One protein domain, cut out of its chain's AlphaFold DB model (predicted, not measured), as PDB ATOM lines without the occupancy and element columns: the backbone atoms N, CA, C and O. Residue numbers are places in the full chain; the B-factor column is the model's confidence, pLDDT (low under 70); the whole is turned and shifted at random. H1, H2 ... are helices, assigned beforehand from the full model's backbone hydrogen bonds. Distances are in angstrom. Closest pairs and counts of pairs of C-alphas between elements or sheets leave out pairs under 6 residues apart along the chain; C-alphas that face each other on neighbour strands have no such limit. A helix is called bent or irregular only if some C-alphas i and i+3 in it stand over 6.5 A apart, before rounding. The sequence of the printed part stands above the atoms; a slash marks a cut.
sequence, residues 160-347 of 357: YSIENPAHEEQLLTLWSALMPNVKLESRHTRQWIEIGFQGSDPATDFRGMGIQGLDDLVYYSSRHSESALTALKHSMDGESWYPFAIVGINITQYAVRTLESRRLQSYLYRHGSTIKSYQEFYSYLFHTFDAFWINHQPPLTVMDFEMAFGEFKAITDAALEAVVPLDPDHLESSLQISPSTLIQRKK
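Overview. This is residues 160 to 347 of the 357 residues of the protein "ELMO domain-containing protein" of Phycomyces blakesleeanus (strain ATCC 8743b / DSM 1359 / FGSC 10004 / NBRC 33097 / NRRL 1555) (UniProt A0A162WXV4). Crossed helices pack round one long helix, H7, which runs through the middle, with H3, H4, H5 and H8 round it. H1 packs on the side of H3 away from H7 and makes one end of the longest axis, together with the long loops around the short H2; the tail with H9 and H10 makes the other end, and H6 stands by the first end of H7. The printed part has 188 residues with ten named helices, H1 to H10 in chain order, and no named strand: all helix. It is compact, with a radius of gyration of the C-alphas of 16.4 A and spans of 48 by 38 by 27 A.

Arrangement. The longest helix by residues, H8, residues 302 to 322, has a kink of 30 degrees near residue 309 and is irregular: C-alphas 303 and 306 are 7.8 A apart. It only just touches H7, residues 275 to 294, with 3 pairs of C-alphas within 8 A, the closest those of Phe 289 and Phe 312, 6.9 A apart. H7 is the hub, touching five helices. H5, residues 244 to 260, touches it at a steep tilt of 53 degrees, opposite ways, closest at the C-alphas of Ala 255 and Tyr 282, 6.1 A. H3, residues 210 to 223, is about perpendicular to H7 at 76 degrees and touches it, closest at the C-alphas of Tyr 220 and Ser 283, 5.3 A. H4, residues 225 to 235, touches H7, closest at the C-alphas of Ala 231 and Asp 290, 5.9 A. H6, residues 265 to 271, only just touches H7, with 3 pairs of C-alphas within 8 A, and only at the corner, closest at the C-alphas of His 271 and Ser 277, 6.5 A. H1, residues 165 to 178, touches H3 at a steep tilt of 40 degrees, the same way, closest at the C-alphas of Leu 174 and Val 218, 5.0 A; H1 and H7 are apart. H2, residues 191 to 194, is near H5. H9, residues 328 to 334, is close to H7 but not clearly touching, and H10, residues 340 to 345, is near H7. Every O i to N i+4 pair is within hydrogen-bond range in H1, H4, H5, H6, H7, H9 and H10, against 9 of 10 in H3 and 15 of 17 in H8; H2 is too short for such a pair.

Along the chain. H1 begins at C-alpha 165, (217.077, 174.819, 154.454). H8 measures 29.9 A, H7 28.8 A and H5 24.3 A. H10 ends at C-alpha 345, (173.440, 191.512, 160.134).

Size, cuts and confidence. The two C-alphas farthest apart, those of Glu 163 and Lys 347, are 52.2 A apart. The printed part has no cut. The links H1 to H2 and H2 to H3 are long. Residues 321 to 347 of the model have pLDDT under 70.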
ATOM      1  N   TYR A 160     207.223 168.820 151.924       95.75
ATOM      2  CA  TYR A 160     208.159 169.337 152.917       95.75
ATOM      3  C   TYR A 160     209.389 168.421 153.027       95.75
ATOM      4  O   TYR A 160     209.268 167.200 153.022       95.75
ATOM      5  N   SER A 161     210.576 169.004 153.169       94.56
ATOM      6  CA  SER A 161     211.841 168.264 153.257       94.56
ATOM      7  C   SER A 161     212.740 168.946 154.271       94.56
ATOM      8  O   SER A 161     212.982 170.146 154.159       94.56
ATOM      9  N   ILE A 162     213.223 168.159 155.231       93.06
ATOM     10  CA  ILE A 162     214.171 168.586 156.266       93.06
ATOM     11  C   ILE A 162     215.551 168.903 155.675       93.06
ATOM     12  O   ILE A 162     216.318 169.684 156.228       93.06
ATOM     13  N   GLU A 163     215.866 168.329 154.513       95.00
ATOM     14  CA  GLU A 163     217.094 168.586 153.766       95.00
ATOM     15  C   GLU A 163     217.061 169.920 153.011       95.00
ATOM     16  O   GLU A 163     218.102 170.353 152.515       95.00
ATOM     17  N   ASN A 164     215.899 170.576 152.909       96.25
ATOM     18  CA  ASN A 164     215.768 171.890 152.294       96.25
ATOM     19  C   ASN A 164     215.832 172.993 153.368       96.25
ATOM     20  O   ASN A 164     214.857 173.185 154.099       96.25
ATOM     21  N   PRO A 165     216.922 173.784 153.433       96.56
ATOM     22  CA  PRO A 165     217.077 174.819 154.454       96.56
ATOM     23  C   PRO A 165     215.967 175.874 154.435       96.56
ATOM     24  O   PRO A 165     215.598 176.372 155.492       96.56
ATOM     25  N   ALA A 166     215.398 176.182 153.262       96.94
ATOM     26  CA  ALA A 166     214.306 177.146 153.155       96.94
ATOM     27  C   ALA A 166     213.026 176.639 153.839       96.94
ATOM     28  O   ALA A 166     212.339 177.405 154.507       96.94
ATOM     29  N   HIS A 167     212.722 175.341 153.732       96.56
ATOM     30  CA  HIS A 167     211.556 174.753 154.398       96.56
ATOM     31  C   HIS A 167     211.708 174.778 155.928       96.56
ATOM     32  O   HIS A 167     210.758 175.071 156.656       96.56
ATOM     33  N   GLU A 168     212.909 174.483 156.423       96.62
ATOM     34  CA  GLU A 168     213.227 174.542 157.852       96.62
ATOM     35  C   GLU A 168     213.181 175.986 158.378       96.62
ATOM     36  O   GLU A 168     212.591 176.241 159.427       96.62
ATOM     37  N   GLU A 169     213.708 176.956 157.625       96.94
ATOM     38  CA  GLU A 169     213.638 178.384 157.963       96.94
ATOM     39  C   GLU A 169     212.192 178.893 158.051       96.94
ATOM     40  O   GLU A 169     211.837 179.611 158.989       96.94
ATOM     41  N   GLN A 170     211.322 178.485 157.123       96.81
ATOM     42  CA  GLN A 170     209.900 178.829 157.170       96.81
ATOM     43  C   GLN A 170     209.211 178.252 158.409       96.81
ATOM     44  O   GLN A 170     208.412 178.935 159.050       96.81
ATOM     45  N   LEU A 171     209.543 177.019 158.791       96.38
ATOM     46  CA  LEU A 171     208.971 176.390 159.978       96.38
ATOM     47  C   LEU A 171     209.439 177.077 161.274       96.38
ATOM     48  O   LEU A 171     208.644 177.289 162.190       96.38
ATOM     49  N   LEU A 172     210.706 177.494 161.332       96.69
ATOM     50  CA  LEU A 172     211.222 178.318 162.427       96.69
ATOM     51  C   LEU A 172     210.550 179.695 162.463       96.69
ATOM     52  O   LEU A 172     210.203 180.172 163.542       96.69
ATOM     53  N   THR A 173     210.310 180.304 161.301       98.06
ATOM     54  CA  THR A 173     209.586 181.580 161.188       98.06
ATOM     55  C   THR A 173     208.175 181.457 161.757       98.06
ATOM     56  O   THR A 173     207.766 182.300 162.555       98.06
ATOM     57  N   LEU A 174     207.454 180.380 161.421       98.44
ATOM     58  CA  LEU A 174     206.133 180.094 161.987       98.44
ATOM     59  C   LEU A 174     206.190 180.012 163.517       98.44
ATOM     60  O   LEU A 174     205.399 180.660 164.203       98.44
ATOM     61  N   TRP A 175     207.147 179.246 164.050       98.25
ATOM     62  CA  TRP A 175     207.321 179.108 165.493       98.25
ATOM     63  C   TRP A 175     207.588 180.457 166.161       98.25
ATOM     64  O   TRP A 175     206.906 180.818 167.114       98.25
ATOM     65  N   SER A 176     208.547 181.231 165.650       97.38
ATOM     66  CA  SER A 176     208.892 182.539 166.207       97.38
ATOM     67  C   SER A 176     207.739 183.542 166.135       97.38
ATOM     68  O   SER A 176     207.612 184.371 167.034       97.38
ATOM     69  N   ALA A 177     206.892 183.464 165.106       97.69
ATOM     70  CA  ALA A 177     205.722 184.325 164.979       97.69
ATOM     71  C   ALA A 177     204.629 183.988 166.010       97.69
ATOM     72  O   ALA A 177     204.025 184.893 166.582       97.69
ATOM     73  N   LEU A 178     204.385 182.698 166.264       97.81
ATOM     74  CA  LEU A 178     203.322 182.237 167.166       97.81
ATOM     75  C   LEU A 178     203.759 182.154 168.636       97.81
ATOM     76  O   LEU A 178     202.955 182.376 169.536       97.81
ATOM     77  N   MET A 179     205.039 181.872 168.883       96.50
ATOM     78  CA  MET A 179     205.623 181.655 170.208       96.50
ATOM     79  C   MET A 179     206.856 182.554 170.427       96.50
ATOM     80  O   MET A 179     207.947 182.056 170.715       96.50
ATOM     81  N   PRO A 180     206.723 183.895 170.348       93.44
ATOM     82  CA  PRO A 180     207.865 184.820 170.339       93.44
ATOM     83  C   PRO A 180     208.730 184.774 171.607       93.44
ATOM     84  O   PRO A 180     209.905 185.131 171.573       93.44
ATOM     85  N   ASN A 181     208.163 184.317 172.727       93.81
ATOM     86  CA  ASN A 181     208.841 184.253 174.024       93.81
ATOM     87  C   ASN A 181     209.335 182.846 174.393       93.81
ATOM     88  O   ASN A 181     209.912 182.668 175.464       93.81
ATOM     89  N   VAL A 182     209.101 181.843 173.543       95.56
ATOM     90  CA  VAL A 182     209.480 180.451 173.809       95.56
ATOM     91  C   VAL A 182     210.412 179.986 172.705       95.56
ATOM     92  O   VAL A 182     210.044 179.927 171.535       95.56
ATOM     93  N   LYS A 183     211.645 179.636 173.066       94.00
ATOM     94  CA  LYS A 183     212.594 179.079 172.103       94.00
ATOM     95  C   LYS A 183     212.207 177.634 171.773       94.00
ATOM     96  O   LYS A 183     211.944 176.844 172.678       94.00
ATOM     97  N   LEU A 184     212.229 177.289 170.488       95.56
ATOM     98  CA  LEU A 184     212.118 175.902 170.051       95.56
ATOM     99  C   LEU A 184     213.374 175.131 170.488       95.56
ATOM    100  O   LEU A 184     214.496 175.514 170.150       95.56
ATOM    101  N   GLU A 185     213.195 174.064 171.260       93.69
ATOM    102  CA  GLU A 185     214.288 173.276 171.840       93.69
ATOM    103  C   GLU A 185     215.020 172.450 170.782       93.69
ATOM    104  O   GLU A 185     216.244 172.322 170.810       93.69
ATOM    105  N   SER A 186     214.270 171.884 169.839       94.38
ATOM    106  CA  SER A 186     214.802 171.116 168.718       94.38
ATOM    107  C   SER A 186     213.765 170.996 167.602       94.38
ATOM    108  O   SER A 186     212.584 171.259 167.808       94.38
ATOM    109  N   ARG A 187     214.187 170.557 166.412       93.44
ATOM    110  CA  ARG A 187     213.283 170.334 165.274       93.44
ATOM    111  C   ARG A 187     212.225 169.254 165.546       93.44
ATOM    112  O   ARG A 187     211.106 169.371 165.046       93.44
ATOM    113  N   HIS A 188     212.560 168.234 166.334       95.50
ATOM    114  CA  HIS A 188     211.659 167.144 166.717       95.50
ATOM    115  C   HIS A 188     211.298 167.276 168.197       95.50
ATOM    116  O   HIS A 188     212.036 166.824 169.068       95.50
ATOM    117  N   THR A 189     210.166 167.904 168.497       96.31
ATOM    118  CA  THR A 189     209.783 168.247 169.873       96.31
ATOM    119  C   THR A 189     208.272 168.276 170.039       96.31
ATOM    120  O   THR A 189     207.541 168.587 169.104       96.31
ATOM    121  N   ARG A 190     207.777 167.992 171.247       96.50
ATOM    122  CA  ARG A 190     206.342 168.100 171.558       96.50
ATOM    123  C   ARG A 190     205.830 169.540 171.550       96.50
ATOM    124  O   ARG A 190     204.620 169.712 171.492       96.50
ATOM    125  N   GLN A 191     206.715 170.538 171.550       97.12
ATOM    126  CA  GLN A 191     206.332 171.950 171.480       97.12
ATOM    127  C   GLN A 191     205.461 172.260 170.251       97.12
ATOM    128  O   GLN A 191     204.561 173.084 170.327       97.12
ATOM    129  N   TRP A 192     205.631 171.538 169.138       97.69
ATOM    130  CA  TRP A 192     204.777 171.693 167.953       97.69
ATOM    131  C   TRP A 192     203.289 171.416 168.212       97.69
ATOM    132  O   TRP A 192     202.430 172.025 167.577       97.69
ATOM    133  N   ILE A 193     202.980 170.552 169.180       96.75
ATOM    134  CA  ILE A 193     201.603 170.259 169.596       96.75
ATOM    135  C   ILE A 193     200.965 171.495 170.244       96.75
ATOM    136  O   ILE A 193     199.763 171.693 170.111       96.75
ATOM    137  N   GLU A 194     201.757 172.361 170.888       95.62
ATOM    138  CA  GLU A 194     201.258 173.586 171.526       95.62
ATOM    139  C   GLU A 194     200.654 174.547 170.499       95.62
ATOM    140  O   GLU A 194     199.632 175.158 170.773       95.62
ATOM    141  N   ILE A 195     201.207 174.619 169.283       97.50
ATOM    142  CA  ILE A 195     200.622 175.412 168.186       97.50
ATOM    143  C   ILE A 195     199.697 174.591 167.273       97.50
ATOM    144  O   ILE A 195     199.322 175.026 166.184       97.50
ATOM    145  N   GLY A 196     199.302 173.401 167.727       97.50
ATOM    146  CA  GLY A 196     198.249 172.604 167.115       97.50
ATOM    147  C   GLY A 196     198.684 171.683 165.979       97.50
ATOM    148  O   GLY A 196     197.822 171.339 165.178       97.50
ATOM    149  N   PHE A 197     199.956 171.279 165.878       97.88
ATOM    150  CA  PHE A 197     200.365 170.146 165.025       97.88
ATOM    151  C   PHE A 197     200.025 168.793 165.683       97.88
ATOM    152  O   PHE A 197     199.865 168.714 166.902       97.88
ATOM    153  N   GLN A 198     199.915 167.705 164.905       94.62
ATOM    154  CA  GLN A 198     199.465 166.404 165.446       94.62
ATOM    155  C   GLN A 198     200.524 165.685 166.290       94.62
ATOM    156  O   GLN A 198     200.191 164.838 167.123       94.62
ATOM    157  N   GLY A 199     201.803 165.988 166.078       94.56
ATOM    158  CA  GLY A 199     202.904 165.278 166.713       94.56
ATOM    159  C   GLY A 199     204.142 166.139 166.904       94.56
ATOM    160  O   GLY A 199     204.100 167.363 166.825       94.56
ATOM    161  N   SER A 200     205.267 165.478 167.170       94.94
ATOM    162  CA  SER A 200     206.544 166.156 167.395       94.94
ATOM    163  C   SER A 200     207.263 166.587 166.116       94.94
ATOM    164  O   SER A 200     208.357 167.141 166.196       94.94
ATOM    165  N   ASP A 201     206.695 166.285 164.951       94.94
ATOM    166  CA  ASP A 201     207.236 166.646 163.646       94.94
ATOM    167  C   ASP A 201     206.123 167.185 162.726       94.94
ATOM    168  O   ASP A 201     205.333 166.396 162.208       94.94
ATOM    169  N   PRO A 202     206.085 168.506 162.471       95.50
ATOM    170  CA  PRO A 202     205.136 169.131 161.551       95.50
ATOM    171  C   PRO A 202     205.182 168.600 160.114       95.50
ATOM    172  O   PRO A 202     204.195 168.713 159.387       95.50
ATOM    173  N   ALA A 203     206.300 168.004 159.674       93.31
ATOM    174  CA  ALA A 203     206.442 167.528 158.297       93.31
ATOM    175  C   ALA A 203     205.344 166.523 157.912       93.31
ATOM    176  O   ALA A 203     204.911 166.480 156.758       93.31
ATOM    177  N   THR A 204     204.855 165.733 158.876       90.00
ATOM    178  CA  THR A 204     203.823 164.724 158.618       90.00
ATOM    179  C   THR A 204     202.445 165.306 158.336       90.00
ATOM    180  O   THR A 204     201.636 164.606 157.725       90.00
ATOM    181  N   ASP A 205     202.190 166.546 158.751       95.44
ATOM    182  CA  ASP A 205     200.893 167.216 158.639       95.44
ATOM    183  C   ASP A 205     200.712 167.898 157.270       95.44
ATOM    184  O   ASP A 205     199.599 168.016 156.756       95.44
ATOM    185  N   PHE A 206     201.812 168.251 156.597       94.06
ATOM    186  CA  PHE A 206     201.790 168.917 155.289       94.06
ATOM    187  C   PHE A 206     201.527 167.985 154.094       94.06
ATOM    188  O   PHE A 206     201.553 168.432 152.953       94.06
ATOM    189  N   ARG A 207     201.242 166.690 154.294       85.88
ATOM    190  CA  ARG A 207     201.100 165.711 153.189       85.88
ATOM    191  C   ARG A 207     200.076 166.116 152.129       85.88
ATOM    192  O   ARG A 207     200.278 165.841 150.953       85.88
ATOM    193  N   GLY A 208     198.957 166.704 152.556       85.88
ATOM    194  CA  GLY A 208     197.864 167.068 151.657       85.88
ATOM    195  C   GLY A 208     198.112 168.369 150.899       85.88
ATOM    196  O   GLY A 208     197.756 168.450 149.730       85.88
ATOM    197  N   MET A 209     198.690 169.370 151.566       96.56
ATOM    198  CA  MET A 209     198.818 170.749 151.069       96.56
ATOM    199  C   MET A 209     200.260 171.180 150.798       96.56
ATOM    200  O   MET A 209     200.489 172.346 150.485       96.56
ATOM    201  N   GLY A 210     201.223 170.268 150.915       96.25
ATOM    202  CA  GLY A 210     202.636 170.518 150.667       96.25
ATOM    203  C   GLY A 210     203.166 171.736 151.420       96.25
ATOM    204  O   GLY A 210     202.681 172.101 152.495       96.25
ATOM    205  N   ILE A 211     204.143 172.403 150.809       97.69
ATOM    206  CA  ILE A 211     204.714 173.636 151.355       97.69
ATOM    207  C   ILE A 211     203.708 174.798 151.360       97.69
ATOM    208  O   ILE A 211     203.856 175.711 152.163       97.69
ATOM    209  N   GLN A 212     202.638 174.747 150.552       98.44
ATOM    210  CA  GLN A 212     201.604 175.791 150.562       98.44
ATOM    211  C   GLN A 212     200.921 175.916 151.932       98.44
ATOM    212  O   GLN A 212     200.642 177.026 152.374       98.44
ATOM    213  N   GLY A 213     200.685 174.794 152.626       98.19
ATOM    214  CA  GLY A 213     200.116 174.824 153.978       98.19
ATOM    215  C   GLY A 213     201.014 175.553 154.982       98.19
ATOM    216  O   GLY A 213     200.514 176.261 155.851       98.19
ATOM    217  N   LEU A 214     202.336 175.423 154.837       98.44
ATOM    218  CA  LEU A 214     203.299 176.160 155.655       98.44
ATOM    219  C   LEU A 214     203.371 177.637 155.245       98.44
ATOM    220  O   LEU A 214     203.349 178.502 156.115       98.44
ATOM    221  N   ASP A 215     203.411 177.926 153.942       98.31
ATOM    222  CA  ASP A 215     203.432 179.293 153.405       98.31
ATOM    223  C   ASP A 215     202.258 180.130 153.921       98.31
ATOM    224  O   ASP A 215     202.438 181.285 154.304       98.31
ATOM    225  N   ASP A 216     201.060 179.552 153.926       98.69
ATOM    226  CA  ASP A 216     199.839 180.217 154.372       98.69
ATOM    227  C   ASP A 216     199.856 180.497 155.879       98.69
ATOM    228  O   ASP A 216     199.591 181.626 156.301       98.69
ATOM    229  N   LEU A 217     200.236 179.499 156.686       98.75
ATOM    230  CA  LEU A 217     200.389 179.650 158.134       98.75
ATOM    231  C   LEU A 217     201.407 180.744 158.474       98.75
ATOM    232  O   LEU A 217     201.106 181.625 159.278       98.75
ATOM    233  N   VAL A 218     202.582 180.717 157.832       98.69
ATOM    234  CA  VAL A 218     203.644 181.719 158.020       98.69
ATOM    235  C   VAL A 218     203.165 183.104 157.607       98.69
ATOM    236  O   VAL A 218     203.428 184.077 158.319       98.69
ATOM    237  N   TYR A 219     202.468 183.220 156.472       98.44
ATOM    238  CA  TYR A 219     201.945 184.503 156.014       98.44
ATOM    239  C   TYR A 219     200.965 185.084 157.028       98.44
ATOM    240  O   TYR A 219     201.131 186.228 157.446       98.44
ATOM    241  N   TYR A 220     199.986 184.294 157.469       98.44
ATOM    242  CA  TYR A 220     198.986 184.744 158.432       98.44
ATOM    243  C   TYR A 220     199.622 185.124 159.773       98.44
ATOM    244  O   TYR A 220     199.390 186.228 160.269       98.44
ATOM    245  N   SER A 221     200.494 184.272 160.321       97.94
ATOM    246  CA  SER A 221     201.145 184.519 161.611       97.94
ATOM    247  C   SER A 221     202.083 185.723 161.591       97.94
ATOM    248  O   SER A 221     202.199 186.433 162.586       97.94
ATOM    249  N   SER A 222     202.759 185.966 160.467       96.56
ATOM    250  CA  SER A 222     203.749 187.042 160.358       96.56
ATOM    251  C   SER A 222     203.117 188.368 159.942       96.56
ATOM    252  O   SER A 222     203.523 189.423 160.428       96.56
ATOM    253  N   ARG A 223     202.134 188.340 159.031       94.31
ATOM    254  CA  ARG A 223     201.544 189.551 158.449       94.31
ATOM    255  C   ARG A 223     200.352 190.082 159.235       94.31
ATOM    256  O   ARG A 223     200.167 191.299 159.257       94.31
ATOM    257  N   HIS A 224     199.612 189.185 159.887       93.12
ATOM    258  CA  HIS A 224     198.404 189.452 160.675       93.12
ATOM    259  C   HIS A 224     198.554 188.902 162.099       93.12
ATOM    260  O   HIS A 224     197.671 188.227 162.629       93.12
ATOM    261  N   SER A 225     199.705 189.186 162.716       94.62
ATOM    262  CA  SER A 225     200.151 188.580 163.976       94.62
ATOM    263  C   SER A 225     199.162 188.738 165.131       94.62
ATOM    264  O   SER A 225     198.935 187.784 165.866       94.62
ATOM    265  N   GLU A 226     198.520 189.898 165.279       94.75
ATOM    266  CA  GLU A 226     197.513 190.118 166.324       94.75
ATOM    267  C   GLU A 226     196.323 189.160 166.177       94.75
ATOM    268  O   GLU A 226     195.925 188.505 167.147       94.75
ATOM    269  N   SER A 227     195.797 189.019 164.956       95.12
ATOM    270  CA  SER A 227     194.702 188.089 164.685       95.12
ATOM    271  C   SER A 227     195.150 186.642 164.871       95.12
ATOM    272  O   SER A 227     194.410 185.868 165.471       95.12
ATOM    273  N   ALA A 228     196.345 186.279 164.401       97.19
ATOM    274  CA  ALA A 228     196.859 184.919 164.516       97.19
ATOM    275  C   ALA A 228     197.111 184.514 165.975       97.19
ATOM    276  O   ALA A 228     196.731 183.422 166.382       97.19
ATOM    277  N   LEU A 229     197.693 185.399 166.790       97.44
ATOM    278  CA  LEU A 229     197.918 185.158 168.217       97.44
ATOM    279  C   LEU A 229     196.607 185.116 169.008       97.44
ATOM    280  O   LEU A 229     196.507 184.382 169.989       97.44
ATOM    281  N   THR A 230     195.603 185.894 168.602       96.94
ATOM    282  CA  THR A 230     194.260 185.834 169.197       96.94
ATOM    283  C   THR A 230     193.589 184.500 168.885       96.94
ATOM    284  O   THR A 230     193.167 183.808 169.808       96.94
ATOM    285  N   ALA A 231     193.592 184.087 167.615       97.62
ATOM    286  CA  ALA A 231     193.084 182.783 167.200       97.62
ATOM    287  C   ALA A 231     193.843 181.632 167.882       97.62
ATOM    288  O   ALA A 231     193.225 180.695 168.372       97.62
ATOM    289  N   LEU A 232     195.172 181.728 168.021       98.12
ATOM    290  CA  LEU A 232     195.969 180.742 168.757       98.12
ATOM    291  C   LEU A 232     195.524 180.628 170.222       98.12
ATOM    292  O   LEU A 232     195.356 179.518 170.721       98.12
ATOM    293  N   LYS A 233     195.275 181.749 170.906       96.94
ATOM    294  CA  LYS A 233     194.760 181.731 172.285       96.94
ATOM    295  C   LYS A 233     193.386 181.071 172.369       96.94
ATOM    296  O   LYS A 233     193.196 180.215 173.225       96.94
ATOM    297  N   HIS A 234     192.457 181.428 171.483       96.00
ATOM    298  CA  HIS A 234     191.132 180.803 171.429       96.00
ATOM    299  C   HIS A 234     191.214 179.303 171.136       96.00
ATOM    300  O   HIS A 234     190.497 178.512 171.739       96.00
ATOM    301  N   SER A 235     192.140 178.901 170.263       96.25
ATOM    302  CA  SER A 235     192.363 177.503 169.895       96.25
ATOM    303  C   SER A 235     192.794 176.624 171.077       96.25
ATOM    304  O   SER A 235     192.664 175.406 171.016       96.25
ATOM    305  N   MET A 236     193.266 177.229 172.169       92.88
ATOM    306  CA  MET A 236     193.679 176.550 173.398       92.88
ATOM    307  C   MET A 236     192.633 176.647 174.522       92.88
ATOM    308  O   MET A 236     192.858 176.086 175.595       92.88
ATOM    309  N   ASP A 237     191.533 177.383 174.323       86.56
ATOM    310  CA  ASP A 237     190.631 177.776 175.407       86.56
ATOM    311  C   ASP A 237     189.428 176.835 175.575       86.56
ATOM    312  O   ASP A 237     188.658 176.574 174.648       86.56
ATOM    313  N   GLY A 238     189.237 176.378 176.813       87.25
ATOM    314  CA  GLY A 238     188.044 175.663 177.261       87.25
ATOM    315  C   GLY A 238     187.662 174.425 176.440       87.25
ATOM    316  O   GLY A 238     188.497 173.669 175.945       87.25
ATOM    317  N   GLU A 239     186.352 174.190 176.347       87.38
ATOM    318  CA  GLU A 239     185.769 173.064 175.601       87.38
ATOM    319  C   GLU A 239     185.795 173.289 174.079       87.38
ATOM    320  O   GLU A 239     185.745 172.322 173.317       87.38
ATOM    321  N   SER A 240     185.958 174.548 173.655       92.81
ATOM    322  CA  SER A 240     186.015 174.980 172.255       92.81
ATOM    323  C   SER A 240     187.429 175.026 171.680       92.81
ATOM    324  O   SER A 240     187.646 175.665 170.650       92.81
ATOM    325  N   TRP A 241     188.395 174.356 172.307       95.75
ATOM    326  CA  TRP A 241     189.745 174.251 171.762       95.75
ATOM    327  C   TRP A 241     189.724 173.630 170.352       95.75
ATOM    328  O   TRP A 241     188.845 172.835 170.012       95.75
ATOM    329  N   TYR A 242     190.704 173.976 169.520       97.44
ATOM    330  CA  TYR A 242     190.925 173.365 168.210       97.44
ATOM    331  C   TYR A 242     192.421 173.366 167.858       97.44
ATOM    332  O   TYR A 242     193.165 174.236 168.296       97.44
ATOM    333  N   PRO A 243     192.921 172.408 167.058       97.56
ATOM    334  CA  PRO A 243     194.337 172.372 166.696       97.56
ATOM    335  C   PRO A 243     194.666 173.451 165.647       97.56
ATOM    336  O   PRO A 243     194.457 173.226 164.455       97.56
ATOM    337  N   PHE A 244     195.181 174.612 166.078       98.56
ATOM    338  CA  PHE A 244     195.443 175.788 165.227       98.56
ATOM    339  C   PHE A 244     196.117 175.452 163.887       98.56
ATOM    340  O   PHE A 244     195.562 175.763 162.833       98.56
ATOM    341  N   ALA A 245     197.276 174.781 163.896       98.50
ATOM    342  CA  ALA A 245     197.996 174.470 162.661       98.50
ATOM    343  C   ALA A 245     197.213 173.524 161.731       98.50
ATOM    344  O   ALA A 245     197.151 173.758 160.524       98.50
ATOM    345  N   ILE A 246     196.564 172.487 162.272       98.19
ATOM    346  CA  ILE A 246     195.768 171.539 161.472       98.19
ATOM    347  C   ILE A 246     194.524 172.196 160.880       98.19
ATOM    348  O   ILE A 246     194.204 171.970 159.711       98.19
ATOM    349  N   VAL A 247     193.842 173.042 161.649       98.38
ATOM    350  CA  VAL A 247     192.752 173.874 161.132       98.38
ATOM    351  C   VAL A 247     193.265 174.781 160.017       98.38
ATOM    352  O   VAL A 247     192.666 174.815 158.945       98.38
ATOM    353  N   GLY A 248     194.414 175.431 160.209       98.62
ATOM    354  CA  GLY A 248     195.051 176.250 159.183       98.62
ATOM    355  C   GLY A 248     195.336 175.490 157.889       98.62
ATOM    356  O   GLY A 248     195.014 175.986 156.814       98.62
ATOM    357  N   ILE A 249     195.852 174.263 157.964       98.50
ATOM    358  CA  ILE A 249     196.099 173.414 156.785       98.50
ATOM    359  C   ILE A 249     194.780 173.010 156.097       98.50
ATOM    360  O   ILE A 249     194.691 172.988 154.864       98.50
ATOM    361  N   ASN A 250     193.721 172.736 156.863       98.44
ATOM    362  CA  ASN A 250     192.386 172.477 156.317       98.44
ATOM    363  C   ASN A 250     191.791 173.714 155.619       98.44
ATOM    364  O   ASN A 250     191.128 173.587 154.583       98.44
ATOM    365  N   ILE A 251     192.052 174.912 156.145       98.75
ATOM    366  CA  ILE A 251     191.680 176.181 155.514       98.75
ATOM    367  C   ILE A 251     192.474 176.403 154.227       98.75
ATOM    368  O   ILE A 251     191.865 176.780 153.227       98.75
ATOM    369  N   THR A 252     193.771 176.073 154.183       98.69
ATOM    370  CA  THR A 252     194.558 176.080 152.936       98.69
ATOM    371  C   THR A 252     193.891 175.193 151.892       98.69
ATOM    372  O   THR A 252     193.631 175.638 150.775       98.69
ATOM    373  N   GLN A 253     193.501 173.966 152.257       98.38
ATOM    374  CA  GLN A 253     192.798 173.081 151.327       98.38
ATOM    375  C   GLN A 253     191.500 173.691 150.801       98.38
ATOM    376  O   GLN A 253     191.206 173.583 149.606       98.38
ATOM    377  N   TYR A 254     190.721 174.340 151.664       98.38
ATOM    378  CA  TYR A 254     189.521 175.045 151.232       98.38
ATOM    379  C   TYR A 254     189.851 176.213 150.290       98.38
ATOM    380  O   TYR A 254     189.263 176.301 149.213       98.38
ATOM    381  N   ALA A 255     190.838 177.044 150.626       98.00
ATOM    382  CA  ALA A 255     191.275 178.172 149.810       98.00
ATOM    383  C   ALA A 255     191.757 177.733 148.417       98.00
ATOM    384  O   ALA A 255     191.347 178.315 147.410       98.00
ATOM    385  N   VAL A 256     192.569 176.669 148.338       98.12
ATOM    386  CA  VAL A 256     193.017 176.065 147.070       98.12
ATOM    387  C   VAL A 256     191.821 175.608 146.237       98.12
ATOM    388  O   VAL A 256     191.728 175.949 145.059       98.12
ATOM    389  N   ARG A 257     190.861 174.887 146.833       96.88
ATOM    390  CA  ARG A 257     189.662 174.426 146.107       96.88
ATOM    391  C   ARG A 257     188.830 175.591 145.575       96.88
ATOM    392  O   ARG A 257     188.360 175.525 144.443       96.88
ATOM    393  N   THR A 258     188.672 176.658 146.353       93.50
ATOM    394  CA  THR A 258     187.938 177.870 145.949       93.50
ATOM    395  C   THR A 258     188.638 178.607 144.803       93.50
ATOM    396  O   THR A 258     187.975 179.091 143.873       93.50
ATOM    397  N   LEU A 259     189.974 178.653 144.833       94.75
ATOM    398  CA  LEU A 259     190.800 179.170 143.745       94.75
ATOM    399  C   LEU A 259     190.600 178.334 142.471       94.75
ATOM    400  O   LEU A 259     190.278 178.894 141.424       94.75
ATOM    401  N   GLU A 260     190.724 177.008 142.555       92.44
ATOM    402  CA  GLU A 260     190.586 176.078 141.423       92.44
ATOM    403  C   GLU A 260     189.179 176.055 140.821       92.44
ATOM    404  O   GLU A 260     189.017 175.974 139.601       92.44
ATOM    405  N   SER A 261     188.149 176.163 141.664       88.62
ATOM    406  CA  SER A 261     186.751 176.193 141.237       88.62
ATOM    407  C   SER A 261     186.330 177.546 140.660       88.62
ATOM    408  O   SER A 261     185.142 177.739 140.399       88.62
ATOM    409  N   ARG A 262     187.265 178.493 140.486       87.75
ATOM    410  CA  ARG A 262     187.028 179.837 139.927       87.75
ATOM    411  C   ARG A 262     186.038 180.692 140.732       87.75
ATOM    412  O   ARG A 262     185.533 181.691 140.229       87.75
ATOM    413  N   ARG A 263     185.774 180.353 141.998       84.88
ATOM    414  CA  ARG A 263     184.847 181.127 142.850       84.88
ATOM    415  C   ARG A 263     185.466 182.431 143.356       84.88
ATOM    416  O   ARG A 263     184.742 183.379 143.629       84.88
ATOM    417  N   LEU A 264     186.798 182.509 143.397       85.19
ATOM    418  CA  LEU A 264     187.546 183.686 143.857       85.19
ATOM    419  C   LEU A 264     187.820 184.734 142.753       85.19
ATOM    420  O   LEU A 264     188.458 185.751 143.003       85.19
ATOM    421  N   GLN A 265     187.347 184.521 141.521       83.19
ATOM    422  CA  GLN A 265     187.732 185.339 140.358       83.19
ATOM    423  C   GLN A 265     187.438 186.826 140.505       83.19
ATOM    424  O   GLN A 265     188.300 187.650 140.230       83.19
ATOM    425  N   SER A 266     186.240 187.181 140.970       81.19
ATOM    426  CA  SER A 266     185.859 188.589 141.133       81.19
ATOM    427  C   SER A 266     186.779 189.331 142.106       81.19
ATOM    428  O   SER A 266     187.045 190.513 141.903       81.19
ATOM    429  N   TYR A 267     187.253 188.642 143.148       83.38
ATOM    430  CA  TYR A 267     188.214 189.176 144.109       83.38
ATOM    431  C   TYR A 267     189.604 189.308 143.469       83.38
ATOM    432  O   TYR A 267     190.189 190.387 143.496       83.38
ATOM    433  N   LEU A 268     190.099 188.259 142.806       86.50
ATOM    434  CA  LEU A 268     191.430 188.269 142.185       86.50
ATOM    435  C   LEU A 268     191.545 189.264 141.025       86.50
ATOM    436  O   LEU A 268     192.550 189.947 140.913       86.50
ATOM    437  N   TYR A 269     190.513 189.421 140.198       86.06
ATOM    438  CA  TYR A 269     190.515 190.433 139.134       86.06
ATOM    439  C   TYR A 269     190.390 191.862 139.658       86.06
ATOM    440  O   TYR A 269     190.691 192.803 138.937       86.06
ATOM    441  N   ARG A 270     189.942 192.053 140.903       83.12
ATOM    442  CA  ARG A 270     189.938 193.377 141.532       83.12
ATOM    443  C   ARG A 270     191.270 193.706 142.196       83.12
ATOM    444  O   ARG A 270     191.712 194.842 142.121       83.12
ATOM    445  N   HIS A 271     191.860 192.738 142.891       80.19
ATOM    446  CA  HIS A 271     193.033 192.954 143.745       80.19
ATOM    447  C   HIS A 271     194.338 192.424 143.134       80.19
ATOM    448  O   HIS A 271     195.384 192.458 143.776       80.19
ATOM    449  N   GLY A 272     194.284 191.920 141.903       85.94
ATOM    450  CA  GLY A 272     195.388 191.250 141.225       85.94
ATOM    451  C   GLY A 272     195.438 189.753 141.532       85.94
ATOM    452  O   GLY A 272     195.252 189.313 142.671       85.94
ATOM    453  N   SER A 273     195.738 188.954 140.507       90.12
ATOM    454  CA  SER A 273     195.874 187.498 140.620       90.12
ATOM    455  C   SER A 273     197.280 187.114 141.085       90.12
ATOM    456  O   SER A 273     198.055 186.512 140.347       90.12
ATOM    457  N   THR A 274     197.625 187.482 142.321       92.00
ATOM    458  CA  THR A 274     198.959 187.257 142.903       92.00
ATOM    459  C   THR A 274     198.927 186.277 144.075       92.00
ATOM    460  O   THR A 274     197.875 186.055 144.681       92.00
ATOM    461  N   ILE A 275     200.093 185.718 144.437       94.00
ATOM    462  CA  ILE A 275     200.239 184.887 145.649       94.00
ATOM    463  C   ILE A 275     199.800 185.678 146.885       94.00
ATOM    464  O   ILE A 275     199.075 185.148 147.719       94.00
ATOM    465  N   LYS A 276     200.170 186.962 146.966       92.44
ATOM    466  CA  LYS A 276     199.778 187.837 148.072       92.44
ATOM    467  C   LYS A 276     198.256 187.913 148.204       92.44
ATOM    468  O   LYS A 276     197.734 187.668 149.281       92.44
ATOM    469  N   SER A 277     197.537 188.189 147.115       90.12
ATOM    470  CA  SER A 277     196.068 188.262 147.131       90.12
ATOM    471  C   SER A 277     195.437 186.936 147.574       90.12
ATOM    472  O   SER A 277     194.469 186.924 148.328       90.12
ATOM    473  N   TYR A 278     196.005 185.801 147.156       95.88
ATOM    474  CA  TYR A 278     195.578 184.488 147.643       95.88
ATOM    475  C   TYR A 278     195.808 184.318 149.157       95.88
ATOM    476  O   TYR A 278     194.910 183.864 149.863       95.88
ATOM    477  N   GLN A 279     196.971 184.717 149.672       96.19
ATOM    478  CA  GLN A 279     197.305 184.599 151.096       96.19
ATOM    479  C   GLN A 279     196.510 185.574 151.985       96.19
ATOM    480  O   GLN A 279     196.182 185.250 153.128       96.19
ATOM    481  N   GLU A 280     196.123 186.738 151.460       94.44
ATOM    482  CA  GLU A 280     195.153 187.621 152.120       94.44
ATOM    483  C   GLU A 280     193.775 186.954 152.224       94.44
ATOM    484  O   GLU A 280     193.144 186.988 153.280       94.44
ATOM    485  N   PHE A 281     193.327 186.271 151.165       94.56
ATOM    486  CA  PHE A 281     192.097 185.481 151.225       94.56
ATOM    487  C   PHE A 281     192.197 184.335 152.244       94.56
ATOM    488  O   PHE A 281     191.268 184.143 153.025       94.56
ATOM    489  N   TYR A 282     193.322 183.616 152.302       98.06
ATOM    490  CA  TYR A 282     193.574 182.619 153.350       98.06
ATOM    491  C   TYR A 282     193.464 183.220 154.761       98.06
ATOM    492  O   TYR A 282     192.766 182.679 155.618       98.06
ATOM    493  N   SER A 283     194.102 184.369 154.984       95.81
ATOM    494  CA  SER A 283     194.101 185.065 156.276       95.81
ATOM    495  C   SER A 283     192.686 185.478 156.692       95.81
ATOM    496  O   SER A 283     192.290 185.292 157.843       95.81
ATOM    497  N   TYR A 284     191.889 185.963 155.735       94.69
ATOM    498  CA  TYR A 284     190.470 186.246 155.934       94.69
ATOM    499  C   TYR A 284     189.675 184.995 156.322       94.69
ATOM    500  O   TYR A 284     188.867 185.043 157.252       94.69
ATOM    501  N   LEU A 285     189.902 183.867 155.642       96.25
ATOM    502  CA  LEU A 285     189.236 182.608 155.973       96.25
ATOM    503  C   LEU A 285     189.579 182.138 157.386       96.25
ATOM    504  O   LEU A 285     188.678 181.722 158.106       96.25
ATOM    505  N   PHE A 286     190.844 182.230 157.801       98.19
ATOM    506  CA  PHE A 286     191.245 181.846 159.155       98.19
ATOM    507  C   PHE A 286     190.585 182.743 160.197       98.19
ATOM    508  O   PHE A 286     189.905 182.250 161.095       98.19
ATOM    509  N   HIS A 287     190.712 184.059 160.038       94.31
ATOM    510  CA  HIS A 287     190.109 185.019 160.955       94.31
ATOM    511  C   HIS A 287     188.591 184.812 161.101       94.31
ATOM    512  O   HIS A 287     188.057 184.776 162.208       94.31
ATOM    513  N   THR A 288     187.885 184.636 159.982       93.00
ATOM    514  CA  THR A 288     186.431 184.422 160.000       93.00
ATOM    515  C   THR A 288     186.033 183.045 160.515       93.00
ATOM    516  O   THR A 288     184.980 182.934 161.139       93.00
ATOM    517  N   PHE A 289     186.857 182.017 160.304       97.94
ATOM    518  CA  PHE A 289     186.658 180.706 160.910       97.94
ATOM    519  C   PHE A 289     186.789 180.775 162.434       97.94
ATOM    520  O   PHE A 289     185.901 180.281 163.121       97.94
ATOM    521  N   ASP A 290     187.835 181.420 162.963       96.88
ATOM    522  CA  ASP A 290     188.022 181.581 164.411       96.88
ATOM    523  C   ASP A 290     186.818 182.296 165.035       96.88
ATOM    524  O   ASP A 290     186.194 181.791 165.967       96.88
ATOM    525  N   ALA A 291     186.403 183.415 164.435       93.50
ATOM    526  CA  ALA A 291     185.218 184.145 164.864       93.50
ATOM    527  C   ALA A 291     183.938 183.293 164.777       93.50
ATOM    528  O   ALA A 291     183.110 183.339 165.686       93.50
ATOM    529  N   PHE A 292     183.752 182.517 163.708       95.75
ATOM    530  CA  PHE A 292     182.622 181.596 163.577       95.75
ATOM    531  C   PHE A 292     182.628 180.546 164.694       95.75
ATOM    532  O   PHE A 292     181.596 180.330 165.326       95.75
ATOM    533  N   TRP A 293     183.787 179.949 164.965       96.88
ATOM    534  CA  TRP A 293     183.958 178.870 165.928       96.88
ATOM    535  C   TRP A 293     183.658 179.320 167.361       96.88
ATOM    536  O   TRP A 293     182.807 178.734 168.029       96.88
ATOM    537  N   ILE A 294     184.289 180.408 167.819       94.94
ATOM    538  CA  ILE A 294     184.152 180.880 169.209       94.94
ATOM    539  C   ILE A 294     182.767 181.467 169.514       94.94
ATOM    540  O   ILE A 294     182.338 181.473 170.665       94.94
ATOM    541  N   ASN A 295     182.062 181.978 168.498       93.94
ATOM    542  CA  ASN A 295     180.729 182.568 168.663       93.94
ATOM    543  C   ASN A 295     179.596 181.580 168.358       93.94
ATOM    544  O   ASN A 295     178.422 181.964 168.402       93.94
ATOM    545  N   HIS A 296     179.923 180.329 168.028       94.06
ATOM    546  CA  HIS A 296     178.926 179.320 167.719       94.06
ATOM    547  C   HIS A 296     178.078 178.987 168.957       94.06
ATOM    548  O   HIS A 296     178.564 178.918 170.086       94.06
ATOM    549  N   GLN A 297     176.775 178.807 168.742       90.19
ATOM    550  CA  GLN A 297     175.807 178.464 169.782       90.19
ATOM    551  C   GLN A 297     174.987 177.259 169.306       90.19
ATOM    552  O   GLN A 297     174.235 177.403 168.338       90.19
ATOM    553  N   PRO A 298     175.097 176.089 169.964       92.12
ATOM    554  CA  PRO A 298     175.865 175.815 171.193       92.12
ATOM    555  C   PRO A 298     177.396 175.849 170.984       92.12
ATOM    556  O   PRO A 298     177.828 175.769 169.833       92.12
ATOM    557  N   PRO A 299     178.210 175.955 172.057       93.81
ATOM    558  CA  PRO A 299     179.666 175.849 171.958       93.81
ATOM    559  C   PRO A 299     180.083 174.567 171.229       93.81
ATOM    560  O   PRO A 299     179.520 173.500 171.481       93.81
ATOM    561  N   LEU A 300     181.034 174.691 170.305       95.19
ATOM    562  CA  LEU A 300     181.550 173.577 169.511       95.19
ATOM    563  C   LEU A 300     182.694 172.889 170.238       95.19
ATOM    564  O   LEU A 300     183.451 173.536 170.949       95.19
ATOM    565  N   THR A 301     182.872 171.600 169.984       95.44
ATOM    566  CA  THR A 301     184.066 170.855 170.386       95.44
ATOM    567  C   THR A 301     184.811 170.358 169.152       95.44
ATOM    568  O   THR A 301     184.274 170.341 168.044       95.44
ATOM    569  N   VAL A 302     186.038 169.862 169.321       93.81
ATOM    570  CA  VAL A 302     186.792 169.233 168.216       93.81
ATOM    571  C   VAL A 302     186.022 168.087 167.547       93.81
ATOM    572  O   VAL A 302     186.211 167.833 166.358       93.81
ATOM    573  N   MET A 303     185.107 167.427 168.263       94.25
ATOM    574  CA  MET A 303     184.261 166.371 167.696       94.25
ATOM    575  C   MET A 303     183.280 166.897 166.640       94.25
ATOM    576  O   MET A 303     182.874 166.147 165.754       94.25
ATOM    577  N   ASP A 304     182.939 168.183 166.704       96.19
ATOM    578  CA  ASP A 304     182.000 168.850 165.804       96.19
ATOM    579  C   ASP A 304     182.689 169.448 164.570       96.19
ATOM    580  O   ASP A 304     182.019 169.998 163.693       96.19
ATOM    581  N   PHE A 305     184.022 169.330 164.475       96.44
ATOM    582  CA  PHE A 305     184.831 170.045 163.489       96.44
ATOM    583  C   PHE A 305     184.350 169.854 162.049       96.44
ATOM    584  O   PHE A 305     184.127 170.837 161.354       96.44
ATOM    585  N   GLU A 306     184.143 168.618 161.592       96.44
ATOM    586  CA  GLU A 306     183.738 168.361 160.199       96.44
ATOM    587  C   GLU A 306     182.378 168.986 159.855       96.44
ATOM    588  O   GLU A 306     182.191 169.529 158.764       96.44
ATOM    589  N   MET A 307     181.436 168.950 160.801       96.88
ATOM    590  CA  MET A 307     180.107 169.536 160.632       96.88
ATOM    591  C   MET A 307     180.196 171.064 160.589       96.88
ATOM    592  O   MET A 307     179.765 171.679 159.610       96.88
ATOM    593  N   ALA A 308     180.834 171.661 161.594       97.06
ATOM    594  CA  ALA A 308     180.973 173.105 161.718       97.06
ATOM    595  C   ALA A 308     181.808 173.700 160.573       97.06
ATOM    596  O   ALA A 308     181.462 174.732 159.999       97.06
ATOM    597  N   PHE A 309     182.883 173.023 160.165       97.94
ATOM    598  CA  PHE A 309     183.703 173.443 159.034       97.94
ATOM    599  C   PHE A 309     182.949 173.311 157.704       97.94
ATOM    600  O   PHE A 309     183.127 174.137 156.806       97.94
ATOM    601  N   GLY A 310     182.070 172.314 157.568       97.75
ATOM    602  CA  GLY A 310     181.134 172.204 156.451       97.75
ATOM    603  C   GLY A 310     180.156 173.383 156.378       97.75
ATOM    604  O   GLY A 310     179.977 173.966 155.306       97.75
ATOM    605  N   GLU A 311     179.571 173.776 157.511       97.12
ATOM    606  CA  GLU A 311     178.697 174.950 157.609       97.12
ATOM    607  C   GLU A 311     179.443 176.245 157.261       97.12
ATOM    608  O   GLU A 311     178.980 177.027 156.426       97.12
ATOM    609  N   PHE A 312     180.634 176.438 157.832       97.25
ATOM    610  CA  PHE A 312     181.495 177.583 157.543       97.25
ATOM    611  C   PHE A 312     181.784 177.723 156.039       97.25
ATOM    612  O   PHE A 312     181.634 178.812 155.472       97.25
ATOM    613  N   LYS A 313     182.132 176.617 155.364       95.44
ATOM    614  CA  LYS A 313     182.345 176.598 153.906       95.44
ATOM    615  C   LYS A 313     181.082 176.984 153.147       95.44
ATOM    616  O   LYS A 313     181.161 177.789 152.228       95.44
ATOM    617  N   ALA A 314     179.920 176.460 153.534       92.75
ATOM    618  CA  ALA A 314     178.658 176.775 152.867       92.75
ATOM    619  C   ALA A 314     178.285 178.263 153.002       92.75
ATOM    620  O   ALA A 314     177.851 178.888 152.032       92.75
ATOM    621  N   ILE A 315     178.487 178.850 154.186       88.88
ATOM    622  CA  ILE A 315     178.263 180.283 154.428       88.88
ATOM    623  C   ILE A 315     179.210 181.128 153.573       88.88
ATOM    624  O   ILE A 315     178.768 182.091 152.939       88.88
ATOM    625  N   THR A 316     180.489 180.762 153.547       87.81
ATOM    626  CA  THR A 316     181.523 181.480 152.798       87.81
ATOM    627  C   THR A 316     181.303 181.372 151.289       87.81
ATOM    628  O   THR A 316     181.326 182.388 150.595       87.81
ATOM    629  N   ASP A 317     180.988 180.181 150.777       86.38
ATOM    630  CA  ASP A 317     180.665 179.957 149.366       86.38
ATOM    631  C   ASP A 317     179.451 180.795 148.939       86.38
ATOM    632  O   ASP A 317     179.491 181.462 147.904       86.38
ATOM    633  N   ALA A 318     178.398 180.847 149.763       82.94
ATOM    634  CA  ALA A 318     177.232 181.684 149.489       82.94
ATOM    635  C   ALA A 318     177.584 183.183 149.449       82.94
ATOM    636  O   ALA A 318     177.063 183.915 148.606       82.94
ATOM    637  N   ALA A 319     178.482 183.651 150.324       79.62
ATOM    638  CA  ALA A 319     178.947 185.039 150.325       79.62
ATOM    639  C   ALA A 319     179.779 185.375 149.073       79.62
ATOM    640  O   ALA A 319     179.570 186.424 148.457       79.62
ATOM    641  N   LEU A 320     180.665 184.465 148.653       77.25
ATOM    642  CA  LEU A 320     181.453 184.599 147.423       77.25
ATOM    643  C   LEU A 320     180.562 184.626 146.173       77.25
ATOM    644  O   LEU A 320     180.814 185.397 145.246       77.25
ATOM    645  N   GLU A 321     179.495 183.827 146.148       69.19
ATOM    646  CA  GLU A 321     178.533 183.799 145.041       69.19
ATOM    647  C   GLU A 321     177.603 185.021 145.019       69.19
ATOM    648  O   GLU A 321     177.201 185.464 143.939       69.19
ATOM    649  N   ALA A 322     177.286 185.592 146.183       62.88
ATOM    650  CA  ALA A 322     176.428 186.767 146.298       62.88
ATOM    651  C   ALA A 322     177.075 188.057 145.761       62.88
ATOM    652  O   ALA A 322     176.338 188.967 145.405       62.88
ATOM    653  N   VAL A 323     178.408 188.138 145.655       53.81
ATOM    654  CA  VAL A 323     179.190 189.285 145.136       53.81
ATOM    655  C   VAL A 323     178.647 190.651 145.598       53.81
ATOM    656  O   VAL A 323     178.218 191.493 144.807       53.81
ATOM    657  N   VAL A 324     178.741 190.888 146.905       42.59
ATOM    658  CA  VAL A 324     179.094 192.213 147.439       42.59
ATOM    659  C   VAL A 324     180.622 192.331 147.319       42.59
ATOM    660  O   VAL A 324     181.308 191.321 147.484       42.59
ATOM    661  N   PRO A 325     181.191 193.506 146.989       41.78
ATOM    662  CA  PRO A 325     182.614 193.764 147.172       41.78
ATOM    663  C   PRO A 325     183.104 193.227 148.520       41.78
ATOM    664  O   PRO A 325     182.650 193.700 149.556       41.78
ATOM    665  N   LEU A 326     184.037 192.273 148.518       39.12
ATOM    666  CA  LEU A 326     184.990 192.202 149.621       39.12
ATOM    667  C   LEU A 326     185.765 193.516 149.526       39.12
ATOM    668  O   LEU A 326     186.559 193.706 148.607       39.12
ATOM    669  N   ASP A 327     185.364 194.479 150.345       36.38
ATOM    670  CA  ASP A 327     186.032 195.762 150.473       36.38
ATOM    671  C   ASP A 327     187.238 195.548 151.406       36.38
ATOM    672  O   ASP A 327     187.035 195.100 152.540       36.38
ATOM    673  N   PRO A 328     188.480 195.772 150.942       37.38
ATOM    674  CA  PRO A 328     189.684 195.625 151.758       37.38
ATOM    675  C   PRO A 328     189.660 196.479 153.021       37.38
ATOM    676  O   PRO A 328     190.143 196.023 154.055       37.38
ATOM    677  N   ASP A 329     189.020 197.651 152.973       37.12
ATOM    678  CA  ASP A 329     188.885 198.524 154.142       37.12
ATOM    679  C   ASP A 329     187.953 197.889 155.177       37.12
ATOM    680  O   ASP A 329     188.162 198.015 156.383       37.12
ATOM    681  N   HIS A 330     186.972 197.100 154.727       40.50
ATOM    682  CA  HIS A 330     186.225 196.218 155.610       40.50
ATOM    683  C   HIS A 330     187.031 195.000 156.048       40.50
ATOM    684  O   HIS A 330     186.703 194.485 157.099       40.50
ATOM    685  N   LEU A 331     188.054 194.520 155.341       41.62
ATOM    686  CA  LEU A 331     188.906 193.413 155.803       41.62
ATOM    687  C   LEU A 331     189.822 193.869 156.951       41.62
ATOM    688  O   LEU A 331     189.829 193.233 158.000       41.62
ATOM    689  N   GLU A 332     190.508 195.006 156.797       34.53
ATOM    690  CA  GLU A 332     191.319 195.620 157.862       34.53
ATOM    691  C   GLU A 332     190.449 196.109 159.028       34.53
ATOM    692  O   GLU A 332     190.792 195.907 160.191       34.53
ATOM    693  N   SER A 333     189.269 196.667 158.740       34.88
ATOM    694  CA  SER A 333     188.309 197.054 159.773       34.88
ATOM    695  C   SER A 333     187.630 195.846 160.435       34.88
ATOM    696  O   SER A 333     187.410 195.883 161.637       34.88
ATOM    697  N   SER A 334     187.342 194.745 159.726       36.94
ATOM    698  CA  SER A 334     186.791 193.506 160.323       36.94
ATOM    699  C   SER A 334     187.798 192.830 161.239       36.94
ATOM    700  O   SER A 334     187.399 192.301 162.269       36.94
ATOM    701  N   LEU A 335     189.089 192.910 160.905       37.81
ATOM    702  CA  LEU A 335     190.182 192.493 161.781       37.81
ATOM    703  C   LEU A 335     190.255 193.347 163.068       37.81
ATOM    704  O   LEU A 335     190.853 192.906 164.046       37.81
ATOM    705  N   GLN A 336     189.618 194.528 163.098       34.25
ATOM    706  CA  GLN A 336     189.525 195.436 164.253       34.25
ATOM    707  C   GLN A 336     188.116 195.533 164.883       34.25
ATOM    708  O   GLN A 336     187.953 196.168 165.927       34.25
ATOM    709  N   ILE A 337     187.078 194.932 164.286       31.92
ATOM    710  CA  ILE A 337     185.686 195.006 164.759       31.92
ATOM    711  C   ILE A 337     185.316 193.721 165.506       31.92
ATOM    712  O   ILE A 337     185.538 192.610 165.040       31.92
ATOM    713  N   SER A 338     184.668 193.886 166.664       32.97
ATOM    714  CA  SER A 338     184.155 192.779 167.476       32.97
ATOM    715  C   SER A 338     183.250 191.817 166.663       32.97
ATOM    716  O   SER A 338     182.338 192.284 165.970       32.97
ATOM    717  N   PRO A 339     183.402 190.483 166.814       36.81
ATOM    718  CA  PRO A 339     182.680 189.440 166.056       36.81
ATOM    719  C   PRO A 339     181.141 189.525 166.056       36.81
ATOM    720  O   PRO A 339     180.458 188.963 165.196       36.81
ATOM    721  N   SER A 340     180.578 190.268 167.005       37.50
ATOM    722  CA  SER A 340     179.141 190.439 167.230       37.50
ATOM    723  C   SER A 340     178.386 191.063 166.040       37.50
ATOM    724  O   SER A 340     177.193 190.812 165.859       37.50
ATOM    725  N   THR A 341     179.047 191.876 165.208       35.94
ATOM    726  CA  THR A 341     178.377 192.705 164.185       35.94
ATOM    727  C   THR A 341     178.085 191.954 162.876       35.94
ATOM    728  O   THR A 341     177.087 192.239 162.209       35.94
ATOM    729  N   LEU A 342     178.898 190.952 162.519       35.88
ATOM    730  CA  LEU A 342     178.712 190.140 161.304       35.88
ATOM    731  C   LEU A 342     177.583 189.110 161.463       35.88
ATOM    732  O   LEU A 342     176.799 188.896 160.537       35.88
ATOM    733  N   ILE A 343     177.433 188.541 162.662       39.53
ATOM    734  CA  ILE A 343     176.375 187.570 162.984       39.53
ATOM    735  C   ILE A 343     175.012 188.271 163.139       39.53
ATOM    736  O   ILE A 343     173.981 187.728 162.735       39.53
ATOM    737  N   GLN A 344     174.982 189.508 163.648       38.53
ATOM    738  CA  GLN A 344     173.734 190.266 163.802       38.53
ATOM    739  C   GLN A 344     173.142 190.764 162.474       38.53
ATOM    740  O   GLN A 344     171.920 190.764 162.336       38.53
ATOM    741  N   ARG A 345     173.958 191.098 161.459       35.31
ATOM    742  CA  ARG A 345     173.440 191.512 160.134       35.31
ATOM    743  C   ARG A 345     172.649 190.412 159.412       35.31
ATOM    744  O   ARG A 345     171.794 190.731 158.593       35.31
ATOM    745  N   LYS A 346     172.880 189.133 159.736       41.00
ATOM    746  CA  LYS A 346     172.133 187.988 159.176       41.00
ATOM    747  C   LYS A 346     170.842 187.656 159.939       41.00
ATOM    748  O   LYS A 346     170.021 186.903 159.426       41.00
ATOM    749  N   LYS A 347     170.652 188.216 161.141       37.66
ATOM    750  CA  LYS A 347     169.419 188.086 161.938       37.66
ATOM    751  C   LYS A 347     168.419 189.221 161.694       37.66
ATOM    752  O   LYS A 347     167.370 189.217 162.331       37.66
TER     753      LYS A 347